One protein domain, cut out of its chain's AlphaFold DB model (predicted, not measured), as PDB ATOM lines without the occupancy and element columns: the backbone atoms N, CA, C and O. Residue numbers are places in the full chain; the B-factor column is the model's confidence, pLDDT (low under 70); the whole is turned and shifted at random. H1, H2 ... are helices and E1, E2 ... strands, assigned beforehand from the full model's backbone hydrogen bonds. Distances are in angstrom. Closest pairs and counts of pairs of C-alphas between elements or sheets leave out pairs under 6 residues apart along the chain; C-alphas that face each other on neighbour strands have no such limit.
ATOM      1  N   ASN A   3     -28.718  24.107 -13.843       94.88
ATOM      2  CA  ASN A   3     -28.642  22.810 -13.174       94.88
ATOM      3  C   ASN A   3     -28.986  22.973 -11.691       94.88
ATOM      4  O   ASN A   3     -28.526  23.925 -11.054       94.88
ATOM      5  N   ILE A   4     -29.771  22.039 -11.169       94.00
ATOM      6  CA  ILE A   4     -30.111  21.943  -9.751       94.00
ATOM      7  C   ILE A   4     -29.819  20.524  -9.267       94.00
ATOM      8  O   ILE A   4     -30.076  19.552  -9.978       94.00
ATOM      9  N   GLY A   5     -29.252  20.427  -8.071       92.00
ATOM     10  CA  GLY A   5     -29.029  19.171  -7.369       92.00
ATOM     11  C   GLY A   5     -29.600  19.303  -5.968       92.00
ATOM     12  O   GLY A   5     -29.308  20.288  -5.291       92.00
ATOM     13  N   ILE A   6     -30.430  18.348  -5.558       94.00
ATOM     14  CA  ILE A   6     -30.946  18.288  -4.191       94.00
ATOM     15  C   ILE A   6     -29.982  17.472  -3.320       94.00
ATOM     16  O   ILE A   6     -29.467  16.445  -3.774       94.00
ATOM     17  N   PRO A   7     -29.713  17.895  -2.073       94.88
ATOM     18  CA  PRO A   7     -28.918  17.103  -1.145       94.88
ATOM     19  C   PRO A   7     -29.549  15.724  -0.925       94.88
ATOM     20  O   PRO A   7     -30.745  15.616  -0.657       94.88
ATOM     21  N   THR A   8     -28.738  14.667  -1.004       94.50
ATOM     22  CA  THR A   8     -29.169  13.297  -0.671       94.50
ATOM     23  C   THR A   8     -29.248  13.066   0.837       94.50
ATOM     24  O   THR A   8     -29.843  12.103   1.298       94.50
ATOM     25  N   ASP A   9     -28.664  13.956   1.632       97.00
ATOM     26  CA  ASP A   9     -28.849  13.985   3.075       97.00
ATOM     27  C   ASP A   9     -29.529  15.296   3.466       97.00
ATOM     28  O   ASP A   9     -28.868  16.328   3.567       97.00
ATOM     29  N   GLN A  10     -30.847  15.257   3.664       97.50
ATOM     30  CA  GLN A  10     -31.654  16.372   4.169       97.50
ATOM     31  C   GLN A  10     -31.963  16.212   5.665       97.50
ATOM     32  O   GLN A  10     -32.828  16.904   6.185       97.50
ATOM     33  N   SER A  11     -31.265  15.326   6.387       95.62
ATOM     34  CA  SER A  11     -31.535  15.077   7.813       95.62
ATOM     35  C   SER A  11     -31.220  16.266   8.725       95.62
ATOM     36  O   SER A  11     -31.718  16.333   9.847       95.62
ATOM     37  N   ASN A  12     -30.429  17.227   8.241       94.31
ATOM     38  CA  ASN A  12     -30.150  18.483   8.925       94.31
ATOM     39  C   ASN A  12     -30.899  19.658   8.279       94.31
ATOM     40  O   ASN A  12     -31.102  19.701   7.065       94.31
ATOM     41  N   GLU A  13     -31.240  20.644   9.107       91.44
ATOM     42  CA  GLU A  13     -32.053  21.810   8.736       91.44
ATOM     43  C   GLU A  13     -31.465  22.604   7.563       91.44
ATOM     44  O   GLU A  13     -32.199  23.055   6.683       91.44
ATOM     45  N   LYS A  14     -30.132  22.739   7.510       94.44
ATOM     46  CA  LYS A  14     -29.450  23.458   6.432       94.44
ATOM     47  C   LYS A  14     -29.688  22.780   5.084       94.44
ATOM     48  O   LYS A  14     -30.097  23.442   4.140       94.44
ATOM     49  N   ASN A  15     -29.440  21.477   4.983       95.00
ATOM     50  CA  ASN A  15     -29.595  20.759   3.719       95.00
ATOM     51  C   ASN A  15     -31.065  20.634   3.294       95.00
ATOM     52  O   ASN A  15     -31.347  20.645   2.100       95.00
ATOM     53  N   HIS A  16     -31.994  20.532   4.250       93.75
ATOM     54  CA  HIS A  16     -33.431  20.582   3.964       93.75
ATOM     55  C   HIS A  16     -33.849  21.950   3.409       93.75
ATOM     56  O   HIS A  16     -34.509  22.014   2.377       93.75
ATOM     57  N   SER A  17     -33.369  23.038   4.018       90.88
ATOM     58  CA  SER A  17     -33.624  24.407   3.548       90.88
ATOM     59  C   SER A  17     -32.973  24.693   2.192       90.88
ATOM     60  O   SER A  17     -33.589  25.313   1.333       90.88
ATOM     61  N   ASP A  18     -31.748  24.211   1.965       91.06
ATOM     62  CA  ASP A  18     -31.035  24.364   0.689       91.06
ATOM     63  C   ASP A  18     -31.730  23.619  -0.465       91.06
ATOM     64  O   ASP A  18     -31.553  23.982  -1.631       91.06
ATOM     65  N   ALA A  19     -32.512  22.577  -0.158       92.75
ATOM     66  CA  ALA A  19     -33.334  21.880  -1.139       92.75
ATOM     67  C   ALA A  19     -34.580  22.691  -1.541       92.75
ATOM     68  O   ALA A  19     -35.133  22.444  -2.612       92.75
ATOM     69  N   ASP A  20     -35.026  23.652  -0.724       92.94
ATOM     70  CA  ASP A  20     -36.254  24.409  -0.967       92.94
ATOM     71  C   ASP A  20     -36.046  25.548  -1.978       92.94
ATOM     72  O   ASP A  20     -35.782  26.707  -1.647       92.94
ATOM     73  N   VAL A  21     -36.144  25.204  -3.262       94.25
ATOM     74  CA  VAL A  21     -36.006  26.170  -4.353       94.25
ATOM     75  C   VAL A  21     -37.317  26.926  -4.551       94.25
ATOM     76  O   VAL A  21     -38.309  26.365  -5.015       94.25
ATOM     77  N   LEU A  22     -37.292  28.231  -4.277       94.62
ATOM     78  CA  LEU A  22     -38.403  29.143  -4.537       94.62
ATOM     79  C   LEU A  22     -38.210  29.898  -5.857       94.62
ATOM     80  O   LEU A  22     -37.107  30.347  -6.178       94.62
ATOM     81  N   PHE A  23     -39.295  30.101  -6.601       94.50
ATOM     82  CA  PHE A  23     -39.300  30.880  -7.837       94.50
ATOM     83  C   PHE A  23     -40.454  31.885  -7.859       94.50
ATOM     84  O   PHE A  23     -41.586  31.558  -7.507       94.50
ATOM     85  N   ALA A  24     -40.167  33.108  -8.300       94.25
ATOM     86  CA  ALA A  24     -41.151  34.166  -8.492       94.25
ATOM     87  C   ALA A  24     -40.873  34.896  -9.805       94.25
ATOM     88  O   ALA A  24     -39.724  35.194 -10.133       94.25
ATOM     89  N   THR A  25     -41.935  35.245 -10.522       90.88
ATOM     90  CA  THR A  25     -41.889  36.228 -11.608       90.88
ATOM     91  C   THR A  25     -42.975  37.261 -11.376       90.88
ATOM     92  O   THR A  25     -44.009  36.974 -10.776       90.88
ATOM     93  N   THR A  26     -42.724  38.490 -11.812       91.94
ATOM     94  CA  THR A  26     -43.698  39.577 -11.749       91.94
ATOM     95  C   THR A  26     -43.500  40.488 -12.954       91.94
ATOM     96  O   THR A  26     -42.402  40.554 -13.511       91.94
ATOM     97  N   THR A  27     -44.564  41.155 -13.389       91.19
ATOM     98  CA  THR A  27     -44.510  42.162 -14.455       91.19
ATOM     99  C   THR A  27     -44.741  43.520 -13.824       91.19
ATOM    100  O   THR A  27     -45.667  43.677 -13.035       91.19
ATOM    101  N   VAL A  28     -43.895  44.488 -14.168       91.94
ATOM    102  CA  VAL A  28     -43.900  45.821 -13.562       91.94
ATOM    103  C   VAL A  28     -44.041  46.858 -14.669       91.94
ATOM    104  O   VAL A  28     -43.345  46.785 -15.685       91.94
ATOM    105  N   GLY A  29     -44.959  47.803 -14.494       91.69
ATOM    106  CA  GLY A  29     -45.123  48.949 -15.374       91.69
ATOM    107  C   GLY A  29     -43.988  49.958 -15.198       91.69
ATOM    108  O   GLY A  29     -43.421  50.105 -14.120       91.69
ATOM    109  N   ALA A  30     -43.667  50.707 -16.255       89.75
ATOM    110  CA  ALA A  30     -42.558  51.668 -16.240       89.75
ATOM    111  C   ALA A  30     -42.713  52.802 -15.201       89.75
ATOM    112  O   ALA A  30     -41.732  53.465 -14.871       89.75
ATOM    113  N   SER A  31     -43.931  53.037 -14.705       91.56
ATOM    114  CA  SER A  31     -44.261  54.042 -13.687       91.56
ATOM    115  C   SER A  31     -44.459  53.471 -12.281       91.56
ATOM    116  O   SER A  31     -44.758  54.233 -11.362       91.56
ATOM    117  N   ASP A  32     -44.344  52.154 -12.099       92.12
ATOM    118  CA  ASP A  32     -44.629  51.526 -10.812       92.12
ATOM    119  C   ASP A  32     -43.466  51.749  -9.840       92.12
ATOM    120  O   ASP A  32     -42.310  51.439 -10.127       92.12
ATOM    121  N   ALA A  33     -43.778  52.275  -8.654       90.31
ATOM    122  CA  ALA A  33     -42.796  52.504  -7.595       90.31
ATOM    123  C   ALA A  33     -42.521  51.254  -6.734       90.31
ATOM    124  O   ALA A  33     -41.592  51.258  -5.927       90.31
ATOM    125  N   VAL A  34     -43.340  50.202  -6.865       91.62
ATOM    126  CA  VAL A  34     -43.282  48.969  -6.061       91.62
ATOM    127  C   VAL A  34     -43.625  47.766  -6.941       91.62
ATOM    128  O   VAL A  34     -44.524  47.850  -7.773       91.62
ATOM    129  N   ALA A  35     -42.951  46.636  -6.715       91.69
ATOM    130  CA  ALA A  35     -43.267  45.348  -7.326       91.69
ATOM    131  C   ALA A  35     -43.492  44.282  -6.245       91.69
ATOM    132  O   ALA A  35     -42.711  44.181  -5.298       91.69
ATOM    133  N   THR A  36     -44.533  43.464  -6.407       93.00
ATOM    134  CA  THR A  36     -44.822  42.333  -5.514       93.00
ATOM    135  C   THR A  36     -44.352  41.036  -6.163       93.00
ATOM    136  O   THR A  36     -44.738  40.728  -7.292       93.00
ATOM    137  N   LEU A  37     -43.535  40.269  -5.440       94.50
ATOM    138  CA  LEU A  37     -43.091  38.933  -5.833       94.50
ATOM    139  C   LEU A  37     -43.863  37.883  -5.034       94.50
ATOM    140  O   LEU A  37     -43.794  37.864  -3.806       94.50
ATOM    141  N   GLN A  38     -44.575  37.004  -5.736       91.88
ATOM    142  CA  GLN A  38     -45.169  35.805  -5.151       91.88
ATOM    143  C   GLN A  38     -44.253  34.617  -5.438       91.88
ATOM    144  O   GLN A  38     -44.077  34.229  -6.592       91.88
ATOM    145  N   PHE A  39     -43.634  34.085  -4.387       93.12
ATOM    146  CA  PHE A  39     -42.745  32.933  -4.476       93.12
ATOM    147  C   PHE A  39     -43.542  31.636  -4.389       93.12
ATOM    148  O   PHE A  39     -44.319  31.445  -3.459       93.12
ATOM    149  N   ASN A  40     -43.295  30.744  -5.344       89.44
ATOM    150  CA  ASN A  40     -43.816  29.385  -5.362       89.44
ATOM    151  C   ASN A  40     -42.667  28.395  -5.168       89.44
ATOM    152  O   ASN A  40     -41.552  28.637  -5.636       89.44
ATOM    153  N   HIS A  41     -42.944  27.269  -4.515       94.06
ATOM    154  CA  HIS A  41     -42.002  26.156  -4.447       94.06
ATOM    155  C   HIS A  41     -41.859  25.534  -5.841       94.06
ATOM    156  O   HIS A  41     -42.847  25.153  -6.463       94.06
ATOM    157  N   ALA A  42     -40.632  25.434  -6.347       95.00
ATOM    158  CA  ALA A  42     -40.357  24.861  -7.664       95.00
ATOM    159  C   ALA A  42     -40.308  23.323  -7.646       95.00
ATOM    160  O   ALA A  42     -40.282  22.690  -8.701       95.00
ATOM    161  N   LEU A  43     -40.254  22.727  -6.452       96.88
ATOM    162  CA  LEU A  43     -40.057  21.299  -6.209       96.88
ATOM    163  C   LEU A  43     -41.254  20.692  -5.460       96.88
ATOM    164  O   LEU A  43     -42.188  21.409  -5.102       96.88
ATOM    165  N   HIS A  44     -41.229  19.376  -5.239       97.00
ATOM    166  CA  HIS A  44     -42.289  18.649  -4.542       97.00
ATOM    167  C   HIS A  44     -41.873  18.314  -3.107       97.00
ATOM    168  O   HIS A  44     -40.737  17.897  -2.870       97.00
ATOM    169  N   ARG A  45     -42.787  18.445  -2.144       97.31
ATOM    170  CA  ARG A  45     -42.535  18.088  -0.738       97.31
ATOM    171  C   ARG A  45     -43.169  16.745  -0.388       97.31
ATOM    172  O   ARG A  45     -44.352  16.544  -0.618       97.31
ATOM    173  N   ILE A  46     -42.417  15.849   0.238       97.31
ATOM    174  CA  ILE A  46     -42.968  14.634   0.844       97.31
ATOM    175  C   ILE A  46     -42.941  14.799   2.361       97.31
ATOM    176  O   ILE A  46     -41.907  15.133   2.936       97.31
ATOM    177  N   ASN A  47     -44.075  14.542   3.004       96.00
ATOM    178  CA  ASN A  47     -44.203  14.451   4.452       96.00
ATOM    179  C   ASN A  47     -44.502  12.998   4.828       96.00
ATOM    180  O   ASN A  47     -45.363  12.367   4.217       96.00
ATOM    181  N   ILE A  48     -43.812  12.467   5.832       97.06
ATOM    182  CA  ILE A  48     -43.994  11.100   6.326       97.06
ATOM    183  C   ILE A  48     -44.389  11.191   7.792       97.06
ATOM    184  O   ILE A  48     -43.632  11.724   8.600       97.06
ATOM    185  N   ASN A  49     -45.551  10.646   8.131       90.75
ATOM    186  CA  ASN A  49     -46.020  10.517   9.501       90.75
ATOM    187  C   ASN A  49     -46.044   9.041   9.879       90.75
ATOM    188  O   ASN A  49     -46.648   8.229   9.179       90.75
ATOM    189  N   LEU A  50     -45.402   8.702  10.984       90.00
ATOM    190  CA  LEU A  50     -45.317   7.360  11.524       90.00
ATOM    191  C   LEU A  50     -46.281   7.193  12.697       90.00
ATOM    192  O   LEU A  50     -46.401   8.067  13.552       90.00
ATOM    193  N   LYS A  51     -46.931   6.034  12.758       84.00
ATOM    194  CA  LYS A  51     -47.738   5.569  13.889       84.00
ATOM    195  C   LYS A  51     -47.196   4.243  14.416       84.00
ATOM    196  O   LYS A  51     -46.579   3.487  13.671       84.00
ATOM    197  N   GLY A  52     -47.488   3.936  15.677       81.38
ATOM    198  CA  GLY A  52     -47.051   2.706  16.345       81.38
ATOM    199  C   GLY A  52     -45.797   2.906  17.196       81.38
ATOM    200  O   GLY A  52     -45.419   4.032  17.511       81.38
ATOM    201  N   THR A  53     -45.164   1.807  17.603       81.44
ATOM    202  CA  THR A  53     -43.912   1.854  18.367       81.44
ATOM    203  C   THR A  53     -42.759   2.133  17.409       81.44
ATOM    204  O   THR A  53     -42.376   1.262  16.633       81.44
ATOM    205  N   ILE A  54     -42.234   3.358  17.446       86.50
ATOM    206  CA  ILE A  54     -41.120   3.798  16.599       86.50
ATOM    207  C   ILE A  54     -39.806   3.449  17.306       86.50
ATOM    208  O   ILE A  54     -39.571   3.979  18.393       86.50
ATOM    209  N   PRO A  55     -38.953   2.585  16.726       87.69
ATOM    210  CA  PRO A  55     -37.645   2.282  17.294       87.69
ATOM    211  C   PRO A  55     -36.757   3.527  17.362       87.69
ATOM    212  O   PRO A  55     -36.753   4.346  16.439       87.69
ATOM    213  N   ASP A  56     -35.967   3.652  18.428       88.00
ATOM    214  CA  ASP A  56     -35.056   4.790  18.612       88.00
ATOM    215  C   ASP A  56     -33.955   4.847  17.537       88.00
ATOM    216  O   ASP A  56     -33.459   5.929  17.214       88.00
ATOM    217  N   ASP A  57     -33.588   3.698  16.965       91.12
ATOM    218  CA  ASP A  57     -32.555   3.548  15.938       91.12
ATOM    219  C   ASP A  57     -33.102   3.578  14.497       91.12
ATOM    220  O   ASP A  57     -32.343   3.377  13.543       91.12
ATOM    221  N   LEU A  58     -34.405   3.838  14.319       92.62
ATOM    222  CA  LEU A  58     -35.043   3.833  13.008       92.62
ATOM    223  C   LEU A  58     -34.384   4.840  12.057       92.62
ATOM    224  O   LEU A  58     -34.354   6.047  12.296       92.62
ATOM    225  N   THR A  59     -33.949   4.333  10.909       94.44
ATOM    226  CA  THR A  59     -33.491   5.118   9.765       94.44
ATOM    227  C   THR A  59     -34.543   5.081   8.659       94.44
ATOM    228  O   THR A  59     -35.078   4.021   8.341       94.44
ATOM    229  N   ILE A  60     -34.824   6.241   8.062       96.31
ATOM    230  CA  ILE A  60     -35.756   6.393   6.939       96.31
ATOM    231  C   ILE A  60     -34.994   6.951   5.746       96.31
ATOM    232  O   ILE A  60     -34.229   7.906   5.884       96.31
ATOM    233  N   GLU A  61     -35.230   6.385   4.572       98.00
ATOM    234  CA  GLU A  61     -34.687   6.874   3.313       98.00
ATOM    235  C   GLU A  61     -35.764   6.845   2.228       98.00
ATOM    236  O   GLU A  61     -36.585   5.932   2.180       98.00
ATOM    237  N   VAL A  62     -35.751   7.834   1.335       98.00
ATOM    238  CA  VAL A  62     -36.727   7.970   0.248       98.00
ATOM    239  C   VAL A  62     -36.024   7.906  -1.100       98.00
ATOM    240  O   VAL A  62     -35.068   8.641  -1.343       98.00
ATOM    241  N   LYS A  63     -36.493   7.027  -1.982       97.69
ATOM    242  CA  LYS A  63     -35.951   6.830  -3.323       97.69
ATOM    243  C   LYS A  63     -36.390   7.967  -4.240       97.69
ATOM    244  O   LYS A  63     -37.581   8.214  -4.393       97.69
ATOM    245  N   SER A  64     -35.441   8.660  -4.863       97.06
ATOM    246  CA  SER A  64     -35.732   9.788  -5.757       97.06
ATOM    247  C   SER A  64     -34.575  10.063  -6.714       97.06
ATOM    248  O   SER A  64     -33.422   9.750  -6.422       97.06
ATOM    249  N   LEU A  65     -34.861  10.709  -7.844       97.06
ATOM    250  CA  LEU A  65     -33.847  11.408  -8.628       97.06
ATOM    251  C   LEU A  65     -33.385  12.663  -7.873       97.06
ATOM    252  O   LEU A  65     -34.210  13.398  -7.325       97.06
ATOM    253  N   ALA A  66     -32.073  12.914  -7.847       94.81
ATOM    254  CA  ALA A  66     -31.490  14.035  -7.100       94.81
ATOM    255  C   ALA A  66     -30.914  15.164  -7.966       94.81
ATOM    256  O   ALA A  66     -30.540  16.208  -7.442       94.81
ATOM    257  N   ASN A  67     -30.842  14.990  -9.286       95.31
ATOM    258  CA  ASN A  67     -30.264  15.981 -10.193       95.31
ATOM    259  C   ASN A  67     -31.235  16.325 -11.315       95.31
ATOM    260  O   ASN A  67     -31.957  15.458 -11.804       95.31
ATOM    261  N   GLY A  68     -31.230  17.582 -11.745       95.06
ATOM    262  CA  GLY A  68     -32.153  18.080 -12.751       95.06
ATOM    263  C   GLY A  68     -31.811  19.482 -13.237       95.06
ATOM    264  O   GLY A  68     -30.702  19.989 -13.051       95.06
ATOM    265  N   GLN A  69     -32.786  20.119 -13.876       96.19
ATOM    266  CA  GLN A  69     -32.670  21.483 -14.370       96.19
ATOM    267  C   GLN A  69     -33.921  22.292 -14.059       96.19
ATOM    268  O   GLN A  69     -35.035  21.789 -14.179       96.19
ATOM    269  N   ILE A  70     -33.724  23.569 -13.739       95.81
ATOM    270  CA  ILE A  70     -34.791  24.559 -13.603       95.81
ATOM    271  C   ILE A  70     -34.715  25.594 -14.723       95.81
ATOM    272  O   ILE A  70     -33.640  26.073 -15.108       95.81
ATOM    273  N   SER A  71     -35.866  25.951 -15.271       94.81
ATOM    274  CA  SER A  71     -35.986  27.057 -16.208       94.81
ATOM    275  C   SER A  71     -35.949  28.393 -15.469       94.81
ATOM    276  O   SER A  71     -36.718  28.643 -14.551       94.81
ATOM    277  N   LEU A  72     -35.060  29.293 -15.898       91.81
ATOM    278  CA  LEU A  72     -34.982  30.653 -15.348       91.81
ATOM    279  C   LEU A  72     -36.094  31.571 -15.883       91.81
ATOM    280  O   LEU A  72     -36.206  32.706 -15.434       91.81
ATOM    281  N   LYS A  73     -36.877  31.104 -16.865       91.75
ATOM    282  CA  LYS A  73     -37.973  31.869 -17.469       91.75
ATOM    283  C   LYS A  73     -39.260  31.748 -16.654       91.75
ATOM    284  O   LYS A  73     -39.962  32.737 -16.490       91.75
ATOM    285  N   ASP A  74     -39.568  30.544 -16.190       89.88
ATOM    286  CA  ASP A  74     -40.866  30.184 -15.609       89.88
ATOM    287  C   ASP A  74     -40.754  29.312 -14.347       89.88
ATOM    288  O   ASP A  74     -41.772  28.982 -13.752       89.88
ATOM    289  N   GLY A  75     -39.541  28.960 -13.903       91.75
ATOM    290  CA  GLY A  75     -39.328  28.211 -12.663       91.75
ATOM    291  C   GLY A  75     -39.606  26.717 -12.771       91.75
ATOM    292  O   GLY A  75     -39.468  26.009 -11.778       91.75
ATOM    293  N   ASN A  76     -39.953  26.217 -13.960       93.19
ATOM    294  CA  ASN A  76     -40.261  24.805 -14.154       93.19
ATOM    295  C   ASN A  76     -39.012  23.942 -13.940       93.19
ATOM    296  O   ASN A  76     -38.015  24.082 -14.661       93.19
ATOM    297  N   ALA A  77     -39.072  23.060 -12.941       94.75
ATOM    298  CA  ALA A  77     -38.029  22.100 -12.611       94.75
ATOM    299  C   ALA A  77     -38.313  20.734 -13.251       94.75
ATOM    300  O   ALA A  77     -39.444  20.257 -13.274       94.75
ATOM    301  N   THR A  78     -37.265  20.093 -13.758       93.75
ATOM    302  CA  THR A  78     -37.323  18.768 -14.393       93.75
ATOM    303  C   THR A  78     -36.189  17.898 -13.871       93.75
ATOM    304  O   THR A  78     -35.054  18.364 -13.758       93.75
ATOM    305  N   ALA A  79     -36.485  16.642 -13.537       95.25
ATOM    306  CA  ALA A  79     -35.473  15.674 -13.131       95.25
ATOM    307  C   ALA A  79     -34.665  15.152 -14.334       95.25
ATOM    308  O   ALA A  79     -35.170  15.053 -15.453       95.25
ATOM    309  N   ASN A  80     -33.400  14.790 -14.109       93.56
ATOM    310  CA  ASN A  80     -32.578  14.116 -15.106       93.56
ATOM    311  C   ASN A  80     -32.949  12.627 -15.168       93.56
ATOM    312  O   ASN A  80     -32.460  11.831 -14.375       93.56
ATOM    313  N   LEU A  81     -33.767  12.259 -16.153       88.81
ATOM    314  CA  LEU A  81     -34.266  10.892 -16.346       88.81
ATOM    315  C   LEU A  81     -33.183   9.863 -16.723       88.81
ATOM    316  O   LEU A  81     -33.459   8.670 -16.725       88.81
ATOM    317  N   SER A  82     -31.969  10.309 -17.066       89.19
ATOM    318  CA  SER A  82     -30.829   9.418 -17.336       89.19
ATOM    319  C   SER A  82     -29.982   9.109 -16.098       89.19
ATOM    320  O   SER A  82     -29.033   8.336 -16.194       89.19
ATOM    321  N   ALA A  83     -30.280   9.740 -14.957       90.44
ATOM    322  CA  ALA A  83     -29.571   9.507 -13.708       90.44
ATOM    323  C   ALA A  83     -30.164   8.321 -12.940       90.44
ATOM    324  O   ALA A  83     -31.362   8.049 -13.021       90.44
ATOM    325  N   ASP A  84     -29.326   7.668 -12.137       93.62
ATOM    326  CA  ASP A  84     -29.779   6.635 -11.215       93.62
ATOM    327  C   ASP A  84     -30.554   7.237 -10.037       93.62
ATOM    328  O   ASP A  84     -30.289   8.355  -9.575       93.62
ATOM    329  N   TYR A  85     -31.500   6.456  -9.516       96.19
ATOM    330  CA  TYR A  85     -32.184   6.774  -8.270       96.19
ATOM    331  C   TYR A  85     -31.221   6.710  -7.088       96.19
ATOM    332  O   TYR A  85     -30.382   5.813  -6.988       96.19
ATOM    333  N   VAL A  86     -31.403   7.627  -6.144       96.94
ATOM    334  CA  VAL A  86     -30.654   7.671  -4.888       96.94
ATOM    335  C   VAL A  86     -31.601   7.615  -3.697       96.94
ATOM    336  O   VAL A  86     -32.784   7.936  -3.806       96.94
ATOM    337  N   TRP A  87     -31.060   7.213  -2.552       97.56
ATOM    338  CA  TRP A  87     -31.763   7.186  -1.275       97.56
ATOM    339  C   TRP A  87     -31.498   8.490  -0.522       97.56
ATOM    340  O   TRP A  87     -30.349   8.809  -0.213       97.56
ATOM    341  N   ILE A  88     -32.559   9.258  -0.279       98.00
ATOM    342  CA  ILE A  88     -32.504  10.570   0.364       98.00
ATOM    343  C   ILE A  88     -32.937  10.451   1.824       98.00
ATOM    344  O   ILE A  88     -34.034   9.968   2.105       98.00
ATOM    345  N   LYS A  89     -32.104  10.919   2.757       97.94
ATOM    346  CA  LYS A  89     -32.445  10.956   4.189       97.94
ATOM    347  C   LYS A  89     -33.311  12.182   4.496       97.94
ATOM    348  O   LYS A  89     -32.851  13.292   4.219       97.94
ATOM    349  N   PRO A  90     -34.525  12.023   5.049       98.00
ATOM    350  CA  PRO A  90     -35.424  13.136   5.309       98.00
ATOM    351  C   PRO A  90     -35.068  13.895   6.591       98.00
ATOM    352  O   PRO A  90     -34.438  13.356   7.502       98.00
ATOM    353  N   TYR A  91     -35.538  15.137   6.675       97.06
ATOM    354  CA  TYR A  91     -35.478  15.966   7.872       97.06
ATOM    355  C   TYR A  91     -36.474  15.466   8.916       97.06
ATOM    356  O   TYR A  91     -37.659  15.302   8.621       97.06
ATOM    357  N   ARG A  92     -36.013  15.237  10.147       94.88
ATOM    358  CA  ARG A  92     -36.872  14.818  11.261       94.88
ATOM    359  C   ARG A  92     -37.483  16.048  11.931       94.88
ATOM    360  O   ARG A  92     -36.775  16.798  12.595       94.88
ATOM    361  N   ILE A  93     -38.793  16.235  11.782       93.00
ATOM    362  CA  ILE A  93     -39.548  17.318  12.435       93.00
ATOM    363  C   ILE A  93     -39.861  16.935  13.887       93.00
ATOM    364  O   ILE A  93     -39.747  17.753  14.798       93.00
ATOM    365  N   SER A  94     -40.257  15.681  14.108       90.25
ATOM    366  CA  SER A  94     -40.528  15.107  15.428       90.25
ATOM    367  C   SER A  94     -40.209  13.610  15.429       90.25
ATOM    368  O   SER A  94     -39.785  13.055  14.414       90.25
ATOM    369  N   ASN A  95     -40.428  12.914  16.549       85.12
ATOM    370  CA  ASN A  95     -40.230  11.463  16.578       85.12
ATOM    371  C   ASN A  95     -41.086  10.713  15.547       85.12
ATOM    372  O   ASN A  95     -40.633   9.704  15.010       85.12
ATOM    373  N   GLU A  96     -42.271  11.250  15.261       90.00
ATOM    374  CA  GLU A  96     -43.299  10.656  14.411       90.00
ATOM    375  C   GLU A  96     -43.371  11.302  13.023       90.00
ATOM    376  O   GLU A  96     -44.042  10.762  12.156       90.00
ATOM    377  N   SER A  97     -42.719  12.443  12.778       93.19
ATOM    378  CA  SER A  97     -42.913  13.209  11.541       93.19
ATOM    379  C   SER A  97     -41.601  13.605  10.873       93.19
ATOM    380  O   SER A  97     -40.677  14.109  11.518       93.19
ATOM    381  N   TYR A  98     -41.546  13.404   9.558       97.44
ATOM    382  CA  TYR A  98     -40.395  13.665   8.704       97.44
ATOM    383  C   TYR A  98     -40.821  14.425   7.449       97.44
ATOM    384  O   TYR A  98     -41.944  14.272   6.969       97.44
ATOM    385  N   SER A  99     -39.913  15.216   6.884       97.00
ATOM    386  CA  SER A  99     -40.142  15.942   5.636       97.00
ATOM    387  C   SER A  99     -38.902  15.938   4.753       97.00
ATOM    388  O   SER A  99     -37.775  16.002   5.237       97.00
ATOM    389  N   LEU A 100     -39.101  15.877   3.442       97.81
ATOM    390  CA  LEU A 100     -38.045  16.066   2.455       97.81
ATOM    391  C   LEU A 100     -38.586  16.741   1.200       97.81
ATOM    392  O   LEU A 100     -39.788  16.719   0.929       97.81
ATOM    393  N   ILE A 101     -37.678  17.310   0.417       97.94
ATOM    394  CA  ILE A 101     -37.985  17.962  -0.853       97.94
ATOM    395  C   ILE A 101     -37.316  17.180  -1.981       97.94
ATOM    396  O   ILE A 101     -36.120  16.884  -1.919       97.94
ATOM    397  N   ILE A 102     -38.091  16.840  -3.009       97.38
ATOM    398  CA  ILE A 102     -37.651  16.058  -4.167       97.38
ATOM    399  C   ILE A 102     -37.911  16.800  -5.480       97.38
ATOM    400  O   ILE A 102     -38.777  17.673  -5.570       97.38
ATOM    401  N   LEU A 103     -37.174  16.430  -6.528       97.12
ATOM    402  CA  LEU A 103     -37.450  16.919  -7.878       97.12
ATOM    403  C   LEU A 103     -38.796  16.370  -8.385       97.12
ATOM    404  O   LEU A 103     -39.116  15.211  -8.098       97.12
ATOM    405  N   PRO A 104     -39.548  17.150  -9.185       96.12
ATOM    406  CA  PRO A 104     -40.727  16.638  -9.866       96.12
ATOM    407  C   PRO A 104     -40.385  15.452 -10.776       96.12
ATOM    408  O   PRO A 104     -39.477  15.552 -11.610       96.12
ATOM    409  N   GLN A 105     -41.093  14.332 -10.614       96.31
ATOM    410  CA  GLN A 105     -40.843  13.079 -11.340       96.31
ATOM    411  C   GLN A 105     -42.063  12.148 -11.305       96.31
ATOM    412  O   GLN A 105     -42.905  12.261 -10.416       96.31
ATOM    413  N   GLU A 106     -42.143  11.228 -12.266       95.25
ATOM    414  CA  GLU A 106     -43.204  10.214 -12.352       95.25
ATOM    415  C   GLU A 106     -43.150   9.237 -11.165       95.25
ATOM    416  O   GLU A 106     -42.065   8.913 -10.671       95.25
ATOM    417  N   THR A 107     -44.302   8.731 -10.722       94.62
ATOM    418  CA  THR A 107     -44.397   7.834  -9.555       94.62
ATOM    419  C   THR A 107     -44.233   6.354  -9.902       94.62
ATOM    420  O   THR A 107     -43.908   5.554  -9.025       94.62
ATOM    421  N   GLN A 108     -44.384   5.987 -11.181       90.06
ATOM    422  CA  GLN A 108     -44.405   4.600 -11.668       90.06
ATOM    423  C   GLN A 108     -43.228   3.743 -11.171       90.06
ATOM    424  O   GLN A 108     -43.395   2.558 -10.876       90.06
ATOM    425  N   ALA A 109     -42.034   4.332 -11.058       89.94
ATOM    426  CA  ALA A 109     -40.826   3.639 -10.609       89.94
ATOM    427  C   ALA A 109     -40.872   3.203  -9.131       89.94
ATOM    428  O   ALA A 109     -40.066   2.371  -8.715       89.94
ATOM    429  N   PHE A 110     -41.800   3.752  -8.347       94.50
ATOM    430  CA  PHE A 110     -41.942   3.490  -6.915       94.50
ATOM    431  C   PHE A 110     -43.140   2.599  -6.580       94.50
ATOM    432  O   PHE A 110     -43.309   2.228  -5.420       94.50
ATOM    433  N   CYS A 111     -43.950   2.243  -7.582       84.06
ATOM    434  CA  CYS A 111     -45.131   1.389  -7.442       84.06
ATOM    435  C   CYS A 111     -44.799  -0.116  -7.494       84.06
ATOM    436  O   CYS A 111     -45.697  -0.952  -7.466       84.06
ATOM    437  N   SER A 112     -43.515  -0.491  -7.587       80.19
ATOM    438  CA  SER A 112     -43.053  -1.886  -7.548       80.19
ATOM    439  C   SER A 112     -41.582  -1.994  -7.111       80.19
ATOM    440  O   SER A 112     -40.898  -0.983  -6.925       80.19
ATOM    441  N   GLY A 113     -41.074  -3.221  -6.951       87.81
ATOM    442  CA  GLY A 113     -39.665  -3.476  -6.636       87.81
ATOM    443  C   GLY A 113     -39.263  -2.974  -5.246       87.81
ATOM    444  O   GLY A 113     -39.875  -3.353  -4.255       87.81
ATOM    445  N   GLU A 114     -38.224  -2.136  -5.176       87.50
ATOM    446  CA  GLU A 114     -37.709  -1.569  -3.914       87.50
ATOM    447  C   GLU A 114     -38.614  -0.487  -3.291       87.50
ATOM    448  O   GLU A 114     -38.350  -0.045  -2.173       87.50
ATOM    449  N   GLY A 115     -39.653  -0.038  -4.004       93.75
ATOM    450  CA  GLY A 115     -40.610   0.951  -3.511       93.75
ATOM    451  C   GLY A 115     -40.073   2.387  -3.411       93.75
ATOM    452  O   GLY A 115     -39.034   2.738  -3.977       93.75
ATOM    453  N   LEU A 116     -40.829   3.234  -2.704       97.00
ATOM    454  CA  LEU A 116     -40.527   4.646  -2.457       97.00
ATOM    455  C   LEU A 116     -39.705   4.857  -1.185       97.00
ATOM    456  O   LEU A 116     -38.808   5.694  -1.177       97.00
ATOM    457  N   ILE A 117     -40.027   4.155  -0.096       97.31
ATOM    458  CA  ILE A 117     -39.397   4.377   1.214       97.31
ATOM    459  C   ILE A 117     -38.719   3.098   1.674       97.31
ATOM    460  O   ILE A 117     -39.303   2.021   1.589       97.31
ATOM    461  N   ARG A 118     -37.518   3.243   2.231       95.44
ATOM    462  CA  ARG A 118     -36.823   2.218   3.001       95.44
ATOM    463  C   ARG A 118     -36.784   2.619   4.472       95.44
ATOM    464  O   ARG A 118     -36.436   3.749   4.808       95.44
ATOM    465  N   LEU A 119     -37.153   1.679   5.329       93.56
ATOM    466  CA  LEU A 119     -37.171   1.793   6.783       93.56
ATOM    467  C   LEU A 119     -36.193   0.760   7.338       93.56
ATOM    468  O   LEU A 119     -36.346  -0.419   7.031       93.56
ATOM    469  N   THR A 120     -35.215   1.170   8.140       91.69
ATOM    470  CA  THR A 120     -34.187   0.267   8.680       91.69
ATOM    471  C   THR A 120     -34.049   0.435  10.191       91.69
ATOM    472  O   THR A 120     -33.878   1.551  10.667       91.69
ATOM    473  N   THR A 121     -34.106  -0.665  10.939       89.69
ATOM    474  CA  THR A 121     -33.949  -0.728  12.406       89.69
ATOM    475  C   THR A 121     -33.324  -2.075  12.763       89.69
ATOM    476  O   THR A 121     -33.611  -3.076  12.105       89.69
ATOM    477  N   GLU A 122     -32.396  -2.106  13.717       86.88
ATOM    478  CA  GLU A 122     -31.693  -3.315  14.176       86.88
ATOM    479  C   GLU A 122     -31.071  -4.156  13.035       86.88
ATOM    480  O   GLU A 122     -30.959  -5.380  13.104       86.88
ATOM    481  N   GLY A 123     -30.677  -3.505  11.933       81.62
ATOM    482  CA  GLY A 123     -30.135  -4.160  10.736       81.62
ATOM    483  C   GLY A 123     -31.174  -4.833   9.826       81.62
ATOM    484  O   GLY A 123     -30.805  -5.340   8.765       81.62
ATOM    485  N   LYS A 124     -32.463  -4.809  10.179       84.62
ATOM    486  CA  LYS A 124     -33.576  -5.243   9.324       84.62
ATOM    487  C   LYS A 124     -34.091  -4.077   8.496       84.62
ATOM    488  O   LYS A 124     -34.075  -2.940   8.955       84.62
ATOM    489  N   SER A 125     -34.550  -4.356   7.277       85.69
ATOM    490  CA  SER A 125     -35.129  -3.340   6.396       85.69
ATOM    491  C   SER A 125     -36.522  -3.737   5.924       85.69
ATOM    492  O   SER A 125     -36.731  -4.867   5.492       85.69
ATOM    493  N   ALA A 126     -37.445  -2.782   5.960       87.19
ATOM    494  CA  ALA A 126     -38.750  -2.844   5.320       87.19
ATOM    495  C   ALA A 126     -38.815  -1.796   4.202       87.19
ATOM    496  O   ALA A 126     -38.134  -0.769   4.255       87.19
ATOM    497  N   SER A 127     -39.637  -2.055   3.187       89.31
ATOM    498  CA  SER A 127     -39.883  -1.109   2.099       89.31
ATOM    499  C   SER A 127     -41.367  -0.784   2.002       89.31
ATOM    500  O   SER A 127     -42.214  -1.627   2.286       89.31
ATOM    501  N   TYR A 128     -41.675   0.454   1.629       91.56
ATOM    502  CA  TYR A 128     -43.023   0.891   1.292       91.56
ATOM    503  C   TYR A 128     -43.073   1.228  -0.193       91.56
ATOM    504  O   TYR A 128     -42.365   2.119  -0.671       91.56
ATOM    505  N   THR A 129     -43.929   0.508  -0.904       91.31
ATOM    506  CA  THR A 129     -44.270   0.749  -2.302       91.31
ATOM    507  C   THR A 129     -45.313   1.854  -2.382       91.31
ATOM    508  O   THR A 129     -46.303   1.826  -1.651       91.31
ATOM    509  N   PHE A 130     -45.105   2.831  -3.261       89.75
ATOM    510  CA  PHE A 130     -46.068   3.911  -3.448       89.75
ATOM    511  C   PHE A 130     -47.370   3.361  -4.040       89.75
ATOM    512  O   PHE A 130     -47.353   2.715  -5.084       89.75
ATOM    513  N   ASN A 131     -48.488   3.617  -3.364       82.69
ATOM    514  CA  ASN A 131     -49.825   3.165  -3.755       82.69
ATOM    515  C   ASN A 131     -50.825   4.329  -3.885       82.69
ATOM    516  O   ASN A 131     -52.031   4.126  -3.789       82.69
ATOM    517  N   GLY A 132     -50.328   5.559  -4.046       74.88
ATOM    518  CA  GLY A 132     -51.176   6.721  -4.290       74.88
ATOM    519  C   GLY A 132     -51.661   6.783  -5.740       74.88
ATOM    520  O   GLY A 132     -50.972   6.333  -6.649       74.88
ATOM    521  N   ASN A 133     -52.807   7.429  -5.962       74.81
ATOM    522  CA  ASN A 133     -53.409   7.604  -7.295       74.81
ATOM    523  C   ASN A 133     -52.686   8.640  -8.180       74.81
ATOM    524  O   ASN A 133     -53.131   8.921  -9.289       74.81
ATOM    525  N   ALA A 134     -51.613   9.263  -7.687       79.25
ATOM    526  CA  ALA A 134     -50.882  10.285  -8.425       79.25
ATOM    527  C   ALA A 134     -49.921   9.636  -9.425       79.25
ATOM    528  O   ALA A 134     -49.027   8.894  -9.025       79.25
ATOM    529  N   GLU A 135     -50.051   9.975 -10.707       87.00
ATOM    530  CA  GLU A 135     -49.106   9.556 -11.754       87.00
ATOM    531  C   GLU A 135     -47.735  10.238 -11.591       87.00
ATOM    532  O   GLU A 135     -46.705   9.698 -11.995       87.00
ATOM    533  N   LYS A 136     -47.705  11.405 -10.929       93.25
ATOM    534  CA  LYS A 136     -46.515  12.248 -10.808       93.25
ATOM    535  C   LYS A 136     -46.431  13.000  -9.479       93.25
ATOM    536  O   LYS A 136     -47.436  13.399  -8.899       93.25
ATOM    537  N   PHE A 137     -45.203  13.249  -9.025       95.94
ATOM    538  CA  PHE A 137     -44.897  14.266  -8.022       95.94
ATOM    539  C   PHE A 137     -44.684  15.618  -8.709       95.94
ATOM    540  O   PHE A 137     -43.655  15.835  -9.349       95.94
ATOM    541  N   ASP A 138     -45.650  16.529  -8.588       93.69
ATOM    542  CA  ASP A 138     -45.622  17.824  -9.277       93.69
ATOM    543  C   ASP A 138     -44.962  18.954  -8.478       93.69
ATOM    544  O   ASP A 138     -44.973  18.975  -7.243       93.69
ATOM    545  N   ALA A 139     -44.397  19.924  -9.201       92.88
ATOM    546  CA  ALA A 139     -43.814  21.133  -8.626       92.88
ATOM    547  C   ALA A 139     -44.852  21.922  -7.812       92.88
ATOM    548  O   ALA A 139     -45.995  22.085  -8.235       92.88
ATOM    549  N   GLY A 140     -44.451  22.430  -6.646       89.62
ATOM    550  CA  GLY A 140     -45.318  23.233  -5.782       89.62
ATOM    551  C   GLY A 140     -46.351  22.430  -4.991       89.62
ATOM    552  O   GLY A 140     -47.080  23.011  -4.189       89.62
ATOM    553  N   MET A 141     -46.408  21.109  -5.182       93.69
ATOM    554  CA  MET A 141     -47.322  20.222  -4.470       93.69
ATOM    555  C   MET A 141     -46.635  19.509  -3.305       93.69
ATOM    556  O   MET A 141     -45.408  19.507  -3.162       93.69
ATOM    557  N   GLN A 142     -47.458  18.887  -2.463       93.56
ATOM    558  CA  GLN A 142     -46.993  18.040  -1.379       93.56
ATOM    559  C   GLN A 142     -47.734  16.703  -1.349       93.56
ATOM    560  O   GLN A 142     -48.938  16.657  -1.601       93.56
ATOM    561  N   THR A 143     -47.023  15.645  -0.968       93.06
ATOM    562  CA  THR A 143     -47.575  14.315  -0.691       93.06
ATOM    563  C   THR A 143     -47.377  13.983   0.777       93.06
ATOM    564  O   THR A 143     -46.267  14.090   1.295       93.06
ATOM    565  N   THR A 144     -48.440  13.546   1.450       92.19
ATOM    566  CA  THR A 144     -48.376  13.113   2.849       92.19
ATOM    567  C   THR A 144     -48.608  11.612   2.939       92.19
ATOM    568  O   THR A 144     -49.662  11.120   2.546       92.19
ATOM    569  N   LEU A 145     -47.631  10.897   3.490       91.81
ATOM    570  CA  LEU A 145     -47.641   9.453   3.686       91.81
ATOM    571  C   LEU A 145     -47.835   9.161   5.172       91.81
ATOM    572  O   LEU A 145     -47.012   9.552   5.995       91.81
ATOM    573  N   ASN A 146     -48.923   8.481   5.522       87.12
ATOM    574  CA  ASN A 146     -49.199   8.071   6.897       87.12
ATOM    575  C   ASN A 146     -48.921   6.569   7.020       87.12
ATOM    576  O   ASN A 146     -49.709   5.756   6.544       87.12
ATOM    577  N   LEU A 147     -47.790   6.210   7.624       87.94
ATOM    578  CA  LEU A 147     -47.313   4.834   7.751       87.94
ATOM    579  C   LEU A 147     -47.462   4.348   9.195       87.94
ATOM    580  O   LEU A 147     -47.222   5.098  10.136       87.94
ATOM    581  N   THR A 148     -47.797   3.074   9.382       82.25
ATOM    582  CA  THR A 148     -47.854   2.443  10.709       82.25
ATOM    583  C   THR A 148     -46.751   1.395  10.817       82.25
ATOM    584  O   THR A 148     -46.747   0.431  10.054       82.25
ATOM    585  N   LEU A 149     -45.831   1.559  11.770       78.50
ATOM    586  CA  LEU A 149     -44.796   0.576  12.092       78.50
ATOM    587  C   LEU A 149     -45.358  -0.480  13.049       78.50
ATOM    588  O   LEU A 149     -45.950  -0.144  14.077       78.50
TER     589      LEU A 149
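AT A GLANCE: This is residues 3 to 149 of the 480 residues of the protein "Mac-1 domain-containing protein" of Bacteroides coprophilus CAG:333 (UniProt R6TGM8). Two strongly twisted sheets, E6 E3 E8 E9 and E7 E2 E10, stand loosely and only partly face to face, while the small sheet E1 E4 E5 lies past one end of E3. The long link of residues 20 to 43 runs out and back as a narrow loop, its tip at residues 29 to 34 sticking out, and the short H1 only grazes the edge of the sheet E7 E2 E10. The printed part has 147 residues, with one named helix and ten named strands in the order E1 H1 E2 E3 E4 E5 E6 E7 E8 E9 E10; the first and third of these sheets are antiparallel, and E7 E2 E10 is mixed. The class is mostly strand, though under half of the residues are in named elements. The whole is only just compact, close to loose, with a radius of gyration of the C-alphas of 17.2 A, and it spans 64 by 32 by 26 A, only just elongated.

HOW THE PARTS SIT: Begin at E1, residues 3 to 5, antiparallel to E4, residues 67 to 70, with N 4 and O 68 2.9 A apart. E4 forms a hairpin with E5, residues 77 to 79, where N 78 and O 69 are 2.8 A apart. H1, residues 13 to 19, has every O i to N i+4 pair within hydrogen-bond range; its Ala 19 comes closest to Ile 101 of E7, residues 97 to 102, with C-alphas 6.1 A apart. Look next at E2, residues 44 to 52: it is antiparallel to E7, with N 48 and O 98 at 2.8 A, and parallel to E10, residues 142 to 149, with N 47 and O 143 at 2.8 A. E3, residues 59 to 64, runs on into E4 at 55 degrees. Its pairing is staggered: residues 62 to 64 pair with E6, residues 86 to 88, N 62 and O 88 at 2.8 A, and residues 59 to 62 with E8, residues 117 to 121, N 61 and O 118 at 2.9 A. E8 and E9, residues 124 to 128, form a hairpin, with N 119 and O 126 at 2.8 A. Between the two larger sheets, the closest C-alphas of E3 and E7 are those of Ser 64 and Ile 102, 6.7 A apart; E2 and E8 are apart.

IN THESE COORDINATES: Find C-alpha 3 at (-28.642, 22.810, -13.174), where E1 begins. E2 starts at C-alpha 44, (-42.289, 18.649, -4.542), and is 26.7 A long. E3 measures 16.4 A, E7 16.8 A and H1 10.0 A. E10, 22.2 A long, ends at C-alpha 149, (-44.796, 0.576, 12.092).

THE WHOLE: The two C-alphas farthest apart are those of Ser 31 and Glu 122, 65.0 A. The links H1 to E2, E7 to E8 and E9 to E10 are long. The printed part has no cut, its mean pLDDT is 92.2, and no printed residue is under 70.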